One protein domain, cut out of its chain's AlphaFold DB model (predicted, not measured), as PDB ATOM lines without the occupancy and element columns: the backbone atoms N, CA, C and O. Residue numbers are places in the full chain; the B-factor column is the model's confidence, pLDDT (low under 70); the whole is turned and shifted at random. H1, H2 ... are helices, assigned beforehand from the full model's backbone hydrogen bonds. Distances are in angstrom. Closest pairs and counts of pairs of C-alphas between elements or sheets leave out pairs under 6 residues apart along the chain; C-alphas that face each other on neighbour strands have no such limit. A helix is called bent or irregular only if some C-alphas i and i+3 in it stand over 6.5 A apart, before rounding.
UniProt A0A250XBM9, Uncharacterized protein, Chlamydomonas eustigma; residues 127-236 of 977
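What this domain is: This is residues 127 to 236 of the 977 residues of an uncharacterized protein of Chlamydomonas eustigma (UniProt A0A250XBM9). Picture a compact cluster of short helices, mostly crossed, with H3 in the middle running along the body's length, H9 packed on it and H7 crossing near it. H1, H2 and H10 gather at one end of the body and H5 and H6 lie towards the other, while H4 folds back from the last part of H3 to H7. The printed part has 110 residues, with ten named helices, H1 to H10 in order along the chain, and no named strand; its class is all helix. It is compact, with a radius of gyration of the C-alphas of 12.8 A, and rounded, spanning 34 by 26 by 23 A.

How they stand to each other: Start at residues 127 to 134, H1, and go on to residues 138 to 145, H2: they touch only at the corner, and only just, with 3 pairs of C-alphas within 8 A, the closest being Phe 134 and Ile 141 at 6.2 A. H2 is the hub, touching four other helices. Look next at H3, residues 158 to 169; its residues 158 to 160 alone touch H2, with the C-alphas of Phe 145 and Gly 159 closest at 4.5 A. H4, residues 171 to 177, touches H3 only at the corner, and only just, with 3 pairs of C-alphas within 8 A, closest at Ala 167 and Val 174, 5.9 A. H4 is irregular, but only just: C-alphas 173 and 176 are 7.0 A apart. H5, residues 188 to 193, is close to but not clearly touching H3, with the C-alphas of Leu 168 and Ala 192 closest at 6.6 A. H6, residues 195 to 200, is close to but not clearly touching H3, with the C-alphas of Gly 164 and Phe 198 closest at 7.2 A. H7, residues 203 to 213, touches H2 about perpendicular, at 86 degrees, with the C-alphas of Val 138 and Glu 204 closest at 6.2 A. H7 also touches H1, with the C-alphas of Arg 131 and Val 211 closest at 5.2 A; they run opposite ways at a shallow tilt of 33 degrees, only just short of steep. H7 touches H4 too, with the C-alphas of His 177 and Asn 209 closest at 5.4 A. H8, residues 215 to 218, touches H1, closest at the C-alphas of Pro 127 and Trp 218, 5.3 A. H9, residues 221 to 224, touches H3 with 9 pairs of C-alphas within 8 A, closest at Ala 162 and Pro 222, 4.8 A. H10, residues 231 to 235, touches H2, with the C-alphas of Arg 140 and Leu 235 closest at 6.6 A. Among the pairs that stay apart are H1 and H3, and H5 and H10. Every O i to N i+4 pair is within hydrogen-bond range in H2, H3, H5 and H7; H1 has 3 of 4, H4 1 of 3 with 1 of 4 O i to N i+3 pairs, H6 0 of 2 with 3 of 3, and H10 0 of 1 with 2 of 2, while H8 and H9 are too short for an O i to N i+4 pair.

Where its parts are: Find C-alpha 127 at (-45.010, -22.879, 43.431); from there H1 runs 11.1 A to C-alpha 134, and H2 then covers 10.2 A. At C-alpha 158, (-29.909, -23.468, 36.892), begins H3, 17.1 A long. H4 spans 10.1 A, H5 8.6 A, H6 10.2 A and H7 14.9 A; the short H8, H9 and H10 follow, H10 ending at C-alpha 235, (-33.676, -13.344, 35.253).

The domain as a whole: The two C-alphas farthest apart are those of Lys 183 and Gly 230, 36.8 A. The link from H2 to H3, residues 146 to 157, is long. The printed part has no cut; its mean pLDDT is 96.0, and no printed residue is under 70.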
ATOM      1  N   PRO A 127     -44.860 -22.258  44.757       96.06
ATOM      2  CA  PRO A 127     -45.010 -22.879  43.431       96.06
ATOM      3  C   PRO A 127     -45.890 -22.114  42.432       96.06
ATOM      4  O   PRO A 127     -45.577 -22.062  41.246       96.06
ATOM      5  N   CYS A 128     -46.979 -21.497  42.888       95.25
ATOM      6  CA  CYS A 128     -47.897 -20.708  42.059       95.25
ATOM      7  C   CYS A 128     -47.223 -19.474  41.425       95.25
ATOM      8  O   CYS A 128     -47.478 -19.149  40.264       95.25
ATOM      9  N   LEU A 129     -46.309 -18.823  42.155       95.75
ATOM     10  CA  LEU A 129     -45.494 -17.712  41.666       95.75
ATOM     11  C   LEU A 129     -44.539 -18.190  40.569       95.75
ATOM     12  O   LEU A 129     -44.455 -17.584  39.505       95.75
ATOM     13  N   LEU A 130     -43.866 -19.312  40.822       96.62
ATOM     14  CA  LEU A 130     -42.903 -19.931  39.913       96.62
ATOM     15  C   LEU A 130     -43.558 -20.403  38.611       96.62
ATOM     16  O   LEU A 130     -43.027 -20.150  37.533       96.62
ATOM     17  N   ARG A 131     -44.745 -21.017  38.695       96.75
ATOM     18  CA  ARG A 131     -45.565 -21.371  37.528       96.75
ATOM     19  C   ARG A 131     -45.871 -20.120  36.701       96.75
ATOM     20  O   ARG A 131     -45.466 -20.049  35.542       96.75
ATOM     21  N   ARG A 132     -46.470 -19.096  37.326       96.50
ATOM     22  CA  ARG A 132     -46.857 -17.824  36.685       96.50
ATOM     23  C   ARG A 132     -45.678 -17.049  36.081       96.50
ATOM     24  O   ARG A 132     -45.850 -16.396  35.055       96.50
ATOM     25  N   PHE A 133     -44.480 -17.154  36.658       97.25
ATOM     26  CA  PHE A 133     -43.255 -16.566  36.104       97.25
ATOM     27  C   PHE A 133     -42.928 -17.091  34.698       97.25
ATOM     28  O   PHE A 133     -42.494 -16.317  33.836       97.25
ATOM     29  N   PHE A 134     -43.153 -18.389  34.466       97.44
ATOM     30  CA  PHE A 134     -42.839 -19.073  33.213       97.44
ATOM     31  C   PHE A 134     -44.028 -19.179  32.241       97.44
ATOM     32  O   PHE A 134     -43.777 -19.156  31.039       97.44
ATOM     33  N   SER A 135     -45.282 -19.213  32.725       94.94
ATOM     34  CA  SER A 135     -46.522 -19.503  31.963       94.94
ATOM     35  C   SER A 135     -46.705 -18.812  30.603       94.94
ATOM     36  O   SER A 135     -47.452 -19.323  29.775       94.94
ATOM     37  N   CYS A 136     -46.091 -17.647  30.380       88.62
ATOM     38  CA  CYS A 136     -46.241 -16.862  29.147       88.62
ATOM     39  C   CYS A 136     -44.901 -16.391  28.546       88.62
ATOM     40  O   CYS A 136     -44.890 -15.561  27.637       88.62
ATOM     41  N   HIS A 137     -43.753 -16.855  29.061       95.12
ATOM     42  CA  HIS A 137     -42.462 -16.192  28.835       95.12
ATOM     43  C   HIS A 137     -41.342 -17.142  28.391       95.12
ATOM     44  O   HIS A 137     -40.393 -17.411  29.131       95.12
ATOM     45  N   VAL A 138     -41.394 -17.543  27.116       96.56
ATOM     46  CA  VAL A 138     -40.334 -18.278  26.392       96.56
ATOM     47  C   VAL A 138     -38.924 -17.750  26.691       96.56
ATOM     48  O   VAL A 138     -38.016 -18.535  26.950       96.56
ATOM     49  N   SER A 139     -38.721 -16.427  26.721       97.50
ATOM     50  CA  SER A 139     -37.409 -15.826  27.010       97.50
ATOM     51  C   SER A 139     -36.878 -16.182  28.403       97.50
ATOM     52  O   SER A 139     -35.694 -16.486  28.537       97.50
ATOM     53  N   ARG A 140     -37.745 -16.203  29.429       97.50
ATOM     54  CA  ARG A 140     -37.384 -16.601  30.802       97.50
ATOM     55  C   ARG A 140     -37.114 -18.101  30.880       97.50
ATOM     56  O   ARG A 140     -36.141 -18.509  31.510       97.50
ATOM     57  N   ILE A 141     -37.926 -18.912  30.191       97.94
ATOM     58  CA  ILE A 141     -37.704 -20.361  30.075       97.94
ATOM     59  C   ILE A 141     -36.316 -20.624  29.477       97.94
ATOM     60  O   ILE A 141     -35.500 -21.286  30.114       97.94
ATOM     61  N   ARG A 142     -36.001 -20.044  28.310       97.44
ATOM     62  CA  ARG A 142     -34.686 -20.189  27.662       97.44
ATOM     63  C   ARG A 142     -33.541 -19.752  28.576       97.44
ATOM     64  O   ARG A 142     -32.583 -20.501  28.746       97.44
ATOM     65  N   ALA A 143     -33.662 -18.577  29.198       97.62
ATOM     66  CA  ALA A 143     -32.628 -18.010  30.063       97.62
ATOM     67  C   ALA A 143     -32.315 -18.864  31.307       97.62
ATOM     68  O   ALA A 143     -31.175 -18.848  31.766       97.62
ATOM     69  N   TRP A 144     -33.279 -19.634  31.828       97.88
ATOM     70  CA  TRP A 144     -33.088 -20.481  33.015       97.88
ATOM     71  C   TRP A 144     -32.842 -21.965  32.703       97.88
ATOM     72  O   TRP A 144     -32.104 -22.637  33.425       97.88
ATOM     73  N   PHE A 145     -33.443 -22.501  31.638       98.00
ATOM     74  CA  PHE A 145     -33.474 -23.941  31.369       98.00
ATOM     75  C   PHE A 145     -32.545 -24.413  30.241       98.00
ATOM     76  O   PHE A 145     -32.176 -25.582  30.246       98.00
ATOM     77  N   CYS A 146     -32.089 -23.563  29.312       96.81
ATOM     78  CA  CYS A 146     -31.239 -24.018  28.194       96.81
ATOM     79  C   CYS A 146     -29.777 -24.354  28.572       96.81
ATOM     80  O   CYS A 146     -28.975 -24.676  27.699       96.81
ATOM     81  N   HIS A 147     -29.416 -24.336  29.859       96.50
ATOM     82  CA  HIS A 147     -28.058 -24.614  30.362       96.50
ATOM     83  C   HIS A 147     -27.749 -26.117  30.500       96.50
ATOM     84  O   HIS A 147     -27.213 -26.588  31.509       96.50
ATOM     85  N   THR A 148     -28.120 -26.890  29.479       95.38
ATOM     86  CA  THR A 148     -27.809 -28.321  29.332       95.38
ATOM     87  C   THR A 148     -26.402 -28.524  28.766       95.38
ATOM     88  O   THR A 148     -25.966 -27.770  27.898       95.38
ATOM     89  N   SER A 149     -25.694 -29.574  29.195       95.81
ATOM     90  CA  SER A 149     -24.305 -29.832  28.784       95.81
ATOM     91  C   SER A 149     -24.085 -31.242  28.235       95.81
ATOM     92  O   SER A 149     -24.455 -32.240  28.853       95.81
ATOM     93  N   MET A 150     -23.366 -31.351  27.114       94.56
ATOM     94  CA  MET A 150     -22.959 -32.642  26.533       94.56
ATOM     95  C   MET A 150     -22.020 -33.456  27.444       94.56
ATOM     96  O   MET A 150     -21.889 -34.667  27.265       94.56
ATOM     97  N   ALA A 151     -21.400 -32.824  28.449       94.75
ATOM     98  CA  ALA A 151     -20.631 -33.509  29.490       94.75
ATOM     99  C   ALA A 151     -21.520 -34.202  30.552       94.75
ATOM    100  O   ALA A 151     -21.015 -34.965  31.375       94.75
ATOM    101  N   GLY A 152     -22.840 -33.988  30.508       92.94
ATOM    102  CA  GLY A 152     -23.834 -34.624  31.369       92.94
ATOM    103  C   GLY A 152     -24.253 -33.785  32.577       92.94
ATOM    104  O   GLY A 152     -23.766 -32.679  32.802       92.94
ATOM    105  N   ILE A 153     -25.171 -34.344  33.369       94.69
ATOM    106  CA  ILE A 153     -25.934 -33.650  34.426       94.69
ATOM    107  C   ILE A 153     -25.099 -32.921  35.496       94.69
ATOM    108  O   ILE A 153     -25.554 -31.930  36.055       94.69
ATOM    109  N   GLN A 154     -23.862 -33.358  35.756       95.12
ATOM    110  CA  GLN A 154     -22.936 -32.678  36.680       95.12
ATOM    111  C   GLN A 154     -22.499 -31.288  36.182       95.12
ATOM    112  O   GLN A 154     -22.028 -30.477  36.972       95.12
ATOM    113  N   HIS A 155     -22.667 -31.022  34.886       96.50
ATOM    114  CA  HIS A 155     -22.349 -29.762  34.220       96.50
ATOM    115  C   HIS A 155     -23.604 -29.009  33.750       96.50
ATOM    116  O   HIS A 155     -23.493 -28.100  32.933       96.50
ATOM    117  N   PHE A 156     -24.794 -29.397  34.220       97.00
ATOM    118  CA  PHE A 156     -26.004 -28.599  34.024       97.00
ATOM    119  C   PHE A 156     -26.036 -27.476  35.061       97.00
ATOM    120  O   PHE A 156     -25.650 -27.683  36.215       97.00
ATOM    121  N   GLN A 157     -26.542 -26.311  34.672       96.81
ATOM    122  CA  GLN A 157     -26.738 -25.173  35.573       96.81
ATOM    123  C   GLN A 157     -28.234 -24.861  35.723       96.81
ATOM    124  O   GLN A 157     -29.048 -25.316  34.915       96.81
ATOM    125  N   PHE A 158     -28.588 -24.093  36.757       96.81
ATOM    126  CA  PHE A 158     -29.909 -23.468  36.892       96.81
ATOM    127  C   PHE A 158     -31.088 -24.456  36.705       96.81
ATOM    128  O   PHE A 158     -31.040 -25.593  37.184       96.81
ATOM    129  N   GLY A 159     -32.148 -24.057  35.995       97.00
ATOM    130  CA  GLY A 159     -33.328 -24.887  35.742       97.00
ATOM    131  C   GLY A 159     -33.033 -26.184  34.986       97.00
ATOM    132  O   GLY A 159     -33.703 -27.189  35.228       97.00
ATOM    133  N   ALA A 160     -31.996 -26.216  34.141       97.56
ATOM    134  CA  ALA A 160     -31.567 -27.441  33.458       97.56
ATOM    135  C   ALA A 160     -31.154 -28.527  34.465       97.56
ATOM    136  O   ALA A 160     -31.506 -29.699  34.313       97.56
ATOM    137  N   ARG A 161     -30.436 -28.131  35.526       97.69
ATOM    138  CA  ARG A 161     -29.983 -29.025  36.600       97.69
ATOM    139  C   ARG A 161     -31.157 -29.541  37.426       97.69
ATOM    140  O   ARG A 161     -31.237 -30.749  37.650       97.69
ATOM    141  N   ALA A 162     -32.077 -28.659  37.816       98.06
ATOM    142  CA  ALA A 162     -33.300 -29.039  38.521       98.06
ATOM    143  C   ALA A 162     -34.132 -30.040  37.705       98.06
ATOM    144  O   ALA A 162     -34.483 -31.108  38.212       98.06
ATOM    145  N   LEU A 163     -34.380 -29.734  36.424       98.25
ATOM    146  CA  LEU A 163     -35.119 -30.599  35.505       98.25
ATOM    147  C   LEU A 163     -34.437 -31.958  35.347       98.25
ATOM    148  O   LEU A 163     -35.088 -32.981  35.521       98.25
ATOM    149  N   GLY A 164     -33.132 -31.989  35.067       97.31
ATOM    150  CA  GLY A 164     -32.393 -33.241  34.893       97.31
ATOM    151  C   GLY A 164     -32.425 -34.132  36.139       97.31
ATOM    152  O   GLY A 164     -32.544 -35.350  36.022       97.31
ATOM    153  N   LEU A 165     -32.340 -33.545  37.338       97.44
ATOM    154  CA  LEU A 165     -32.369 -34.290  38.600       97.44
ATOM    155  C   LEU A 165     -33.782 -34.795  38.925       97.44
ATOM    156  O   LEU A 165     -33.947 -35.974  39.241       97.44
ATOM    157  N   PHE A 166     -34.803 -33.946  38.785       98.00
ATOM    158  CA  PHE A 166     -36.200 -34.343  38.971       98.00
ATOM    159  C   PHE A 166     -36.636 -35.393  37.937       98.00
ATOM    160  O   PHE A 166     -37.286 -36.371  38.296       98.00
ATOM    161  N   ALA A 167     -36.195 -35.269  36.681       97.31
ATOM    162  CA  ALA A 167     -36.487 -36.219  35.608       97.31
ATOM    163  C   ALA A 167     -35.953 -37.641  35.871       97.31
ATOM    164  O   ALA A 167     -36.517 -38.620  35.379       97.31
ATOM    165  N   LEU A 168     -34.875 -37.761  36.653       96.25
ATOM    166  CA  LEU A 168     -34.298 -39.042  37.064       96.25
ATOM    167  C   LEU A 168     -34.895 -39.575  38.375       96.25
ATOM    168  O   LEU A 168     -34.964 -40.792  38.544       96.25
ATOM    169  N   ALA A 169     -35.339 -38.696  39.280       96.94
ATOM    170  CA  ALA A 169     -35.959 -39.070  40.554       96.94
ATOM    171  C   ALA A 169     -37.453 -39.429  40.410       96.94
ATOM    172  O   ALA A 169     -37.872 -40.509  40.821       96.94
ATOM    173  N   SER A 170     -38.235 -38.556  39.772       97.00
ATOM    174  CA  SER A 170     -39.698 -38.643  39.617       97.00
ATOM    175  C   SER A 170     -40.110 -39.117  38.219       97.00
ATOM    176  O   SER A 170     -41.121 -38.684  37.664       97.00
ATOM    177  N   ARG A 171     -39.302 -40.011  37.631       95.38
ATOM    178  CA  ARG A 171     -39.414 -40.515  36.250       95.38
ATOM    179  C   ARG A 171     -40.854 -40.805  35.805       95.38
ATOM    180  O   ARG A 171     -41.229 -40.422  34.704       95.38
ATOM    181  N   ASP A 172     -41.629 -41.508  36.624       95.62
ATOM    182  CA  ASP A 172     -42.941 -42.021  36.214       95.62
ATOM    183  C   ASP A 172     -44.037 -40.934  36.162       95.62
ATOM    184  O   ASP A 172     -45.053 -41.132  35.500       95.62
ATOM    185  N   GLU A 173     -43.817 -39.776  36.798       95.56
ATOM    186  CA  GLU A 173     -44.661 -38.573  36.690       95.56
ATOM    187  C   GLU A 173     -44.208 -37.696  35.511       95.56
ATOM    188  O   GLU A 173     -44.994 -37.318  34.646       95.56
ATOM    189  N   VAL A 174     -42.910 -37.397  35.460       97.38
ATOM    190  CA  VAL A 174     -42.326 -36.369  34.587       97.38
ATOM    191  C   VAL A 174     -42.170 -36.794  33.122       97.38
ATOM    192  O   VAL A 174     -42.231 -35.944  32.236       97.38
ATOM    193  N   TRP A 175     -41.972 -38.085  32.814       96.12
ATOM    194  CA  TRP A 175     -41.499 -38.481  31.475       96.12
ATOM    195  C   TRP A 175     -42.490 -38.193  30.344       96.12
ATOM    196  O   TRP A 175     -42.089 -37.876  29.228       96.12
ATOM    197  N   GLN A 176     -43.783 -38.272  30.646       96.38
ATOM    198  CA  GLN A 176     -44.886 -37.942  29.734       96.38
ATOM    199  C   GLN A 176     -45.030 -36.430  29.458       96.38
ATOM    200  O   GLN A 176     -45.858 -36.034  28.641       96.38
ATOM    201  N   HIS A 177     -44.251 -35.590  30.147       97.50
ATOM    202  CA  HIS A 177     -44.218 -34.133  30.003       97.50
ATOM    203  C   HIS A 177     -42.919 -33.632  29.343       97.50
ATOM    204  O   HIS A 177     -42.800 -32.443  29.064       97.50
ATOM    205  N   LEU A 178     -41.960 -34.528  29.074       97.50
ATOM    206  CA  LEU A 178     -40.728 -34.218  28.347       97.50
ATOM    207  C   LEU A 178     -40.970 -34.287  26.834       97.50
ATOM    208  O   LEU A 178     -41.247 -35.361  26.294       97.50
ATOM    209  N   VAL A 179     -40.816 -33.154  26.152       97.19
ATOM    210  CA  VAL A 179     -40.979 -33.019  24.699       97.19
ATOM    211  C   VAL A 179     -39.611 -33.066  24.028       97.19
ATOM    212  O   VAL A 179     -38.658 -32.460  24.508       97.19
ATOM    213  N   TRP A 180     -39.494 -33.791  22.917       96.69
ATOM    214  CA  TRP A 180     -38.220 -34.068  22.248       96.69
ATOM    215  C   TRP A 180     -38.215 -33.439  20.854       96.69
ATOM    216  O   TRP A 180     -39.093 -33.734  20.048       96.69
ATOM    217  N   THR A 181     -37.201 -32.629  20.542       95.19
ATOM    218  CA  THR A 181     -36.997 -32.081  19.181       95.19
ATOM    219  C   THR A 181     -36.572 -33.164  18.178       95.19
ATOM    220  O   THR A 181     -36.753 -33.026  16.967       95.19
ATOM    221  N   GLY A 182     -35.995 -34.262  18.677       89.19
ATOM    222  CA  GLY A 182     -35.614 -35.429  17.888       89.19
ATOM    223  C   GLY A 182     -36.813 -36.280  17.454       89.19
ATOM    224  O   GLY A 182     -37.809 -36.399  18.157       89.19
ATOM    225  N   LYS A 183     -36.680 -36.972  16.311       86.00
ATOM    226  CA  LYS A 183     -37.733 -37.818  15.698       86.00
ATOM    227  C   LYS A 183     -38.298 -38.940  16.586       86.00
ATOM    228  O   LYS A 183     -39.297 -39.551  16.213       86.00
ATOM    229  N   HIS A 184     -37.637 -39.264  17.693       84.81
ATOM    230  CA  HIS A 184     -38.010 -40.346  18.592       84.81
ATOM    231  C   HIS A 184     -37.844 -39.884  20.039       84.81
ATOM    232  O   HIS A 184     -36.760 -39.454  20.429       84.81
ATOM    233  N   SER A 185     -38.900 -40.024  20.841       88.50
ATOM    234  CA  SER A 185     -38.837 -39.818  22.288       88.50
ATOM    235  C   SER A 185     -37.804 -40.760  22.905       88.50
ATOM    236  O   SER A 185     -37.918 -41.984  22.760       88.50
ATOM    237  N   GLN A 186     -36.810 -40.221  23.606       91.69
ATOM    238  CA  GLN A 186     -35.777 -41.050  24.219       91.69
ATOM    239  C   GLN A 186     -36.373 -41.891  25.358       91.69
ATOM    240  O   GLN A 186     -37.166 -41.412  26.172       91.69
ATOM    241  N   ALA A 187     -35.988 -43.167  25.441       91.25
ATOM    242  CA  ALA A 187     -36.436 -44.031  26.531       91.25
ATOM    243  C   ALA A 187     -35.772 -43.603  27.861       91.25
ATOM    244  O   ALA A 187     -34.558 -43.381  27.872       91.25
ATOM    245  N   PRO A 188     -36.484 -43.571  29.005       90.94
ATOM    246  CA  PRO A 188     -35.927 -43.020  30.247       90.94
ATOM    247  C   PRO A 188     -34.661 -43.738  30.737       90.94
ATOM    248  O   PRO A 188     -33.749 -43.113  31.270       90.94
ATOM    249  N   VAL A 189     -34.564 -45.054  30.510       92.25
ATOM    250  CA  VAL A 189     -33.359 -45.851  30.825       92.25
ATOM    251  C   VAL A 189     -32.155 -45.393  29.990       92.25
ATOM    252  O   VAL A 189     -31.035 -45.330  30.494       92.25
ATOM    253  N   THR A 190     -32.388 -45.036  28.727       93.00
ATOM    254  CA  THR A 190     -31.363 -44.548  27.799       93.00
ATOM    255  C   THR A 190     -30.841 -43.178  28.229       93.00
ATOM    256  O   THR A 190     -29.631 -42.970  28.212       93.00
ATOM    257  N   VAL A 191     -31.717 -42.275  28.682       92.44
ATOM    258  CA  VAL A 191     -31.331 -40.937  29.169       92.44
ATOM    259  C   VAL A 191     -30.662 -40.992  30.542       92.44
ATOM    260  O   VAL A 191     -29.657 -40.319  30.754       92.44
ATOM    261  N   ALA A 192     -31.119 -41.864  31.447       91.75
ATOM    262  CA  ALA A 192     -30.431 -42.120  32.714       91.75
ATOM    263  C   ALA A 192     -28.990 -42.629  32.508       91.75
ATOM    264  O   ALA A 192     -28.084 -42.248  33.246       91.75
ATOM    265  N   ALA A 193     -28.754 -43.440  31.470       92.81
ATOM    266  CA  ALA A 193     -27.416 -43.890  31.083       92.81
ATOM    267  C   ALA A 193     -26.602 -42.843  30.287       92.81
ATOM    268  O   ALA A 193     -25.380 -42.963  30.187       92.81
ATOM    269  N   LYS A 194     -27.261 -41.840  29.693       95.50
ATOM    270  CA  LYS A 194     -26.674 -40.821  28.808       95.50
ATOM    271  C   LYS A 194     -27.402 -39.483  28.969       95.50
ATOM    272  O   LYS A 194     -28.243 -39.103  28.156       95.50
ATOM    273  N   THR A 195     -27.040 -38.732  30.003       93.69
ATOM    274  CA  THR A 195     -27.717 -37.464  30.324       93.69
ATOM    275  C   THR A 195     -27.511 -36.360  29.279       93.69
ATOM    276  O   THR A 195     -28.266 -35.399  29.278       93.69
ATOM    277  N   HIS A 196     -26.593 -36.502  28.314       94.31
ATOM    278  CA  HIS A 196     -26.501 -35.570  27.179       94.31
ATOM    279  C   HIS A 196     -27.773 -35.504  26.317       94.31
ATOM    280  O   HIS A 196     -27.963 -34.524  25.608       94.31
ATOM    281  N   TYR A 197     -28.670 -36.496  26.392       95.88
ATOM    282  CA  TYR A 197     -29.948 -36.433  25.681       95.88
ATOM    283  C   TYR A 197     -30.886 -35.325  26.184       95.88
ATOM    284  O   TYR A 197     -31.756 -34.914  25.429       95.88
ATOM    285  N   PHE A 198     -30.694 -34.763  27.386       96.06
ATOM    286  CA  PHE A 198     -31.447 -33.563  27.792       96.06
ATOM    287  C   PHE A 198     -31.202 -32.363  26.850       96.06
ATOM    288  O   PHE A 198     -32.068 -31.506  26.743       96.06
ATOM    289  N   CYS A 199     -30.090 -32.339  26.101       95.56
ATOM    290  CA  CYS A 199     -29.831 -31.354  25.044       95.56
ATOM    291  C   CYS A 199     -30.713 -31.534  23.782       95.56
ATOM    292  O   CYS A 199     -30.637 -30.707  22.880       95.56
ATOM    293  N   GLU A 200     -31.490 -32.622  23.672       96.06
ATOM    294  CA  GLU A 200     -32.434 -32.884  22.567       96.06
ATOM    295  C   GLU A 200     -33.890 -32.517  22.927       96.06
ATOM    296  O   GLU A 200     -34.783 -32.650  22.084       96.06
ATOM    297  N   LEU A 201     -34.154 -32.075  24.163       97.19
ATOM    298  CA  LEU A 201     -35.485 -31.637  24.582       97.19
ATOM    299  C   LEU A 201     -35.897 -30.333  23.897       97.19
ATOM    300  O   LEU A 201     -35.090 -29.416  23.735       97.19
ATOM    301  N   ASP A 202     -37.186 -30.218  23.586       97.31
ATOM    302  CA  ASP A 202     -37.806 -28.909  23.412       97.31
ATOM    303  C   ASP A 202     -38.037 -28.335  24.811       97.31
ATOM    304  O   ASP A 202     -38.948 -28.750  25.532       97.31
ATOM    305  N   MET A 203     -37.145 -27.445  25.240       97.25
ATOM    306  CA  MET A 203     -37.164 -26.901  26.599       97.25
ATOM    307  C   MET A 203     -38.347 -25.953  26.832       97.25
ATOM    308  O   MET A 203     -38.746 -25.765  27.978       97.25
ATOM    309  N   GLU A 204     -38.923 -25.380  25.773       97.75
ATOM    310  CA  GLU A 204     -40.075 -24.481  25.857       97.75
ATOM    311  C   GLU A 204     -41.356 -25.281  26.061       97.75
ATOM    312  O   GLU A 204     -42.035 -25.097  27.073       97.75
ATOM    313  N   GLU A 205     -41.642 -26.237  25.173       97.62
ATOM    314  CA  GLU A 205     -42.828 -27.080  25.316       97.62
ATOM    315  C   GLU A 205     -42.706 -28.002  26.540       97.62
ATOM    316  O   GLU A 205     -43.694 -28.222  27.239       97.62
ATOM    317  N   THR A 206     -41.504 -28.485  26.883       98.06
ATOM    318  CA  THR A 206     -41.285 -29.248  28.127       98.06
ATOM    319  C   THR A 206     -41.617 -28.411  29.359       98.06
ATOM    320  O   THR A 206     -42.406 -28.850  30.193       98.06
ATOM    321  N   VAL A 207     -41.055 -27.206  29.509       98.12
ATOM    322  CA  VAL A 207     -41.302 -26.400  30.716       98.12
ATOM    323  C   VAL A 207     -42.751 -25.929  30.779       98.12
ATOM    324  O   VAL A 207     -43.325 -25.963  31.865       98.12
ATOM    325  N   GLN A 208     -43.392 -25.612  29.650       97.81
ATOM    326  CA  GLN A 208     -44.831 -25.333  29.625       97.81
ATOM    327  C   GLN A 208     -45.654 -26.552  30.084       97.81
ATOM    328  O   GLN A 208     -46.500 -26.435  30.971       97.81
ATOM    329  N   ASN A 209     -45.343 -27.755  29.588       97.88
ATOM    330  CA  ASN A 209     -45.964 -28.991  30.072       97.88
ATOM    331  C   ASN A 209     -45.747 -29.208  31.586       97.88
ATOM    332  O   ASN A 209     -46.635 -29.747  32.246       97.88
ATOM    333  N   LEU A 210     -44.624 -28.767  32.166       97.88
ATOM    334  CA  LEU A 210     -44.378 -28.834  33.615       97.88
ATOM    335  C   LEU A 210     -45.116 -27.743  34.410       97.88
ATOM    336  O   LEU A 210     -45.576 -28.019  35.519       97.88
ATOM    337  N   VAL A 211     -45.270 -26.530  33.866       97.38
ATOM    338  CA  VAL A 211     -46.121 -25.466  34.437       97.38
ATOM    339  C   VAL A 211     -47.574 -25.943  34.529       97.38
ATOM    340  O   VAL A 211     -48.226 -25.748  35.560       97.38
ATOM    341  N   ASP A 212     -48.067 -26.609  33.486       96.69
ATOM    342  CA  ASP A 212     -49.478 -26.975  33.368       96.69
ATOM    343  C   ASP A 212     -49.824 -28.306  34.050       96.69
ATOM    344  O   ASP A 212     -50.884 -28.422  34.662       96.69
ATOM    345  N   LYS A 213     -48.955 -29.326  33.944       97.62
ATOM    346  CA  LYS A 213     -49.319 -30.733  34.227       97.62
ATOM    347  C   LYS A 213     -48.490 -31.405  35.328       97.62
ATOM    348  O   LYS A 213     -48.894 -32.464  35.800       97.62
ATOM    349  N   CYS A 214     -47.373 -30.813  35.762       97.62
ATOM    350  CA  CYS A 214     -46.464 -31.403  36.758       97.62
ATOM    351  C   CYS A 214     -46.195 -30.442  37.937       97.62
ATOM    352  O   CYS A 214     -45.082 -29.929  38.092       97.62
ATOM    353  N   PRO A 215     -47.196 -30.182  38.806       96.19
ATOM    354  CA  PRO A 215     -47.023 -29.307  39.968       96.19
ATOM    355  C   PRO A 215     -45.927 -29.803  40.930       96.19
ATOM    356  O   PRO A 215     -45.262 -28.984  41.566       96.19
ATOM    357  N   GLY A 216     -45.683 -31.122  40.987       97.44
ATOM    358  CA  GLY A 216     -44.663 -31.739  41.837       97.44
ATOM    359  C   GLY A 216     -43.242 -31.225  41.580       97.44
ATOM    360  O   GLY A 216     -42.462 -31.094  42.528       97.44
ATOM    361  N   PHE A 217     -42.920 -30.853  40.333       98.06
ATOM    362  CA  PHE A 217     -41.616 -30.299  39.956       98.06
ATOM    363  C   PHE A 217     -41.281 -29.015  40.731       98.06
ATOM    364  O   PHE A 217     -40.202 -28.910  41.318       98.06
ATOM    365  N   TRP A 218     -42.225 -28.077  40.805       97.81
ATOM    366  CA  TRP A 218     -42.046 -26.767  41.447       97.81
ATOM    367  C   TRP A 218     -41.944 -26.855  42.977       97.81
ATOM    368  O   TRP A 218     -41.357 -25.981  43.602       97.81
ATOM    369  N   THR A 219     -42.464 -27.929  43.579       97.00
ATOM    370  CA  THR A 219     -42.299 -28.248  45.012       97.00
ATOM    371  C   THR A 219     -41.055 -29.088  45.333       97.00
ATOM    372  O   THR A 219     -40.812 -29.412  46.500       97.00
ATOM    373  N   SER A 220     -40.302 -29.510  44.312       97.88
ATOM    374  CA  SER A 220     -39.266 -30.533  44.454       97.88
ATOM    375  C   SER A 220     -37.952 -29.998  45.024       97.88
ATOM    376  O   SER A 220     -37.549 -28.861  44.781       97.88
ATOM    377  N   GLU A 221     -37.231 -30.853  45.748       97.75
ATOM    378  CA  GLU A 221     -35.944 -30.474  46.336       97.75
ATOM    379  C   GLU A 221     -34.859 -30.120  45.301       97.75
ATOM    380  O   GLU A 221     -34.155 -29.131  45.506       97.75
ATOM    381  N   PRO A 222     -34.737 -30.811  44.144       97.88
ATOM    382  CA  PRO A 222     -33.826 -30.374  43.087       97.88
ATOM    383  C   PRO A 222     -34.165 -28.999  42.503       97.88
ATOM    384  O   PRO A 222     -33.270 -28.345  41.970       97.88
ATOM    385  N   TRP A 223     -35.428 -28.564  42.592       97.75
ATOM    386  CA  TRP A 223     -35.838 -27.213  42.224       97.75
ATOM    387  C   TRP A 223     -35.438 -26.193  43.299       97.75
ATOM    388  O   TRP A 223     -34.724 -25.247  42.965       97.75
ATOM    389  N   ARG A 224     -35.775 -26.417  44.585       97.50
ATOM    390  CA  ARG A 224     -35.328 -25.546  45.699       97.50
ATOM    391  C   ARG A 224     -33.814 -25.333  45.696       97.50
ATOM    392  O   ARG A 224     -33.363 -24.192  45.708       97.50
ATOM    393  N   ALA A 225     -33.040 -26.411  45.568       97.50
ATOM    394  CA  ALA A 225     -31.577 -26.379  45.564       97.50
ATOM    395  C   ALA A 225     -30.955 -25.639  44.357       97.50
ATOM    396  O   ALA A 225     -29.747 -25.407  44.330       97.50
ATOM    397  N   CYS A 226     -31.751 -25.276  43.343       97.19
ATOM    398  CA  CYS A 226     -31.328 -24.399  42.245       97.19
ATOM    399  C   CYS A 226     -31.794 -22.940  42.422       97.19
ATOM    400  O   CYS A 226     -31.436 -22.099  41.604       97.19
ATOM    401  N   LEU A 227     -32.567 -22.639  43.472       97.31
ATOM    402  CA  LEU A 227     -32.999 -21.292  43.859       97.31
ATOM    403  C   LEU A 227     -32.204 -20.724  45.048       97.31
ATOM    404  O   LEU A 227     -32.080 -19.507  45.147       97.31
ATOM    405  N   GLU A 228     -31.623 -21.574  45.906       96.00
ATOM    406  CA  GLU A 228     -30.888 -21.195  47.134       96.00
ATOM    407  C   GLU A 228     -29.846 -20.069  46.968       96.00
ATOM    408  O   GLU A 228     -29.657 -19.275  47.891       96.00
ATOM    409  N   SER A 229     -29.171 -19.973  45.815       95.44
ATOM    410  CA  SER A 229     -28.160 -18.935  45.542       95.44
ATOM    411  C   SER A 229     -28.748 -17.536  45.336       95.44
ATOM    412  O   SER A 229     -28.055 -16.540  45.533       95.44
ATOM    413  N   GLY A 230     -30.024 -17.438  44.957       96.75
ATOM    414  CA  GLY A 230     -30.677 -16.178  44.606       96.75
ATOM    415  C   GLY A 230     -30.501 -15.723  43.153       96.75
ATOM    416  O   GLY A 230     -31.221 -14.816  42.739       96.75
ATOM    417  N   ASP A 231     -29.640 -16.375  42.359       96.31
ATOM    418  CA  ASP A 231     -29.361 -16.020  40.947       96.31
ATOM    419  C   ASP A 231     -30.629 -16.005  40.071       96.31
ATOM    420  O   ASP A 231     -30.721 -15.284  39.080       96.31
ATOM    421  N   PHE A 232     -31.642 -16.786  40.454       97.06
ATOM    422  CA  PHE A 232     -32.955 -16.832  39.808       97.06
ATOM    423  C   PHE A 232     -33.641 -15.461  39.712       97.06
ATOM    424  O   PHE A 232     -34.365 -15.199  38.751       97.06
ATOM    425  N   LEU A 233     -33.404 -14.576  40.685       97.06
ATOM    426  CA  LEU A 233     -34.016 -13.247  40.726       97.06
ATOM    427  C   LEU A 233     -33.447 -12.308  39.648       97.06
ATOM    428  O   LEU A 233     -34.152 -11.401  39.209       97.06
ATOM    429  N   ASP A 234     -32.224 -12.556  39.161       96.38
ATOM    430  CA  ASP A 234     -31.588 -11.762  38.097       96.38
ATOM    431  C   ASP A 234     -32.172 -12.021  36.697       96.38
ATOM    432  O   ASP A 234     -31.905 -11.256  35.772       96.38
ATOM    433  N   LEU A 235     -32.998 -13.062  36.525       96.31
ATOM    434  CA  LEU A 235     -33.676 -13.344  35.253       96.31
ATOM    435  C   LEU A 235     -34.627 -12.221  34.822       96.31
ATOM    436  O   LEU A 235     -34.743 -11.933  33.633       96.31
ATOM    437  N   ASP A 236     -35.347 -11.640  35.785       97.38
ATOM    438  CA  ASP A 236     -36.235 -10.493  35.589       97.38
ATOM    439  C   ASP A 236     -36.538  -9.827  36.947       97.38
ATOM    440  O   ASP A 236     -37.625 -10.020  37.511       97.38
TER     441      ASP A 236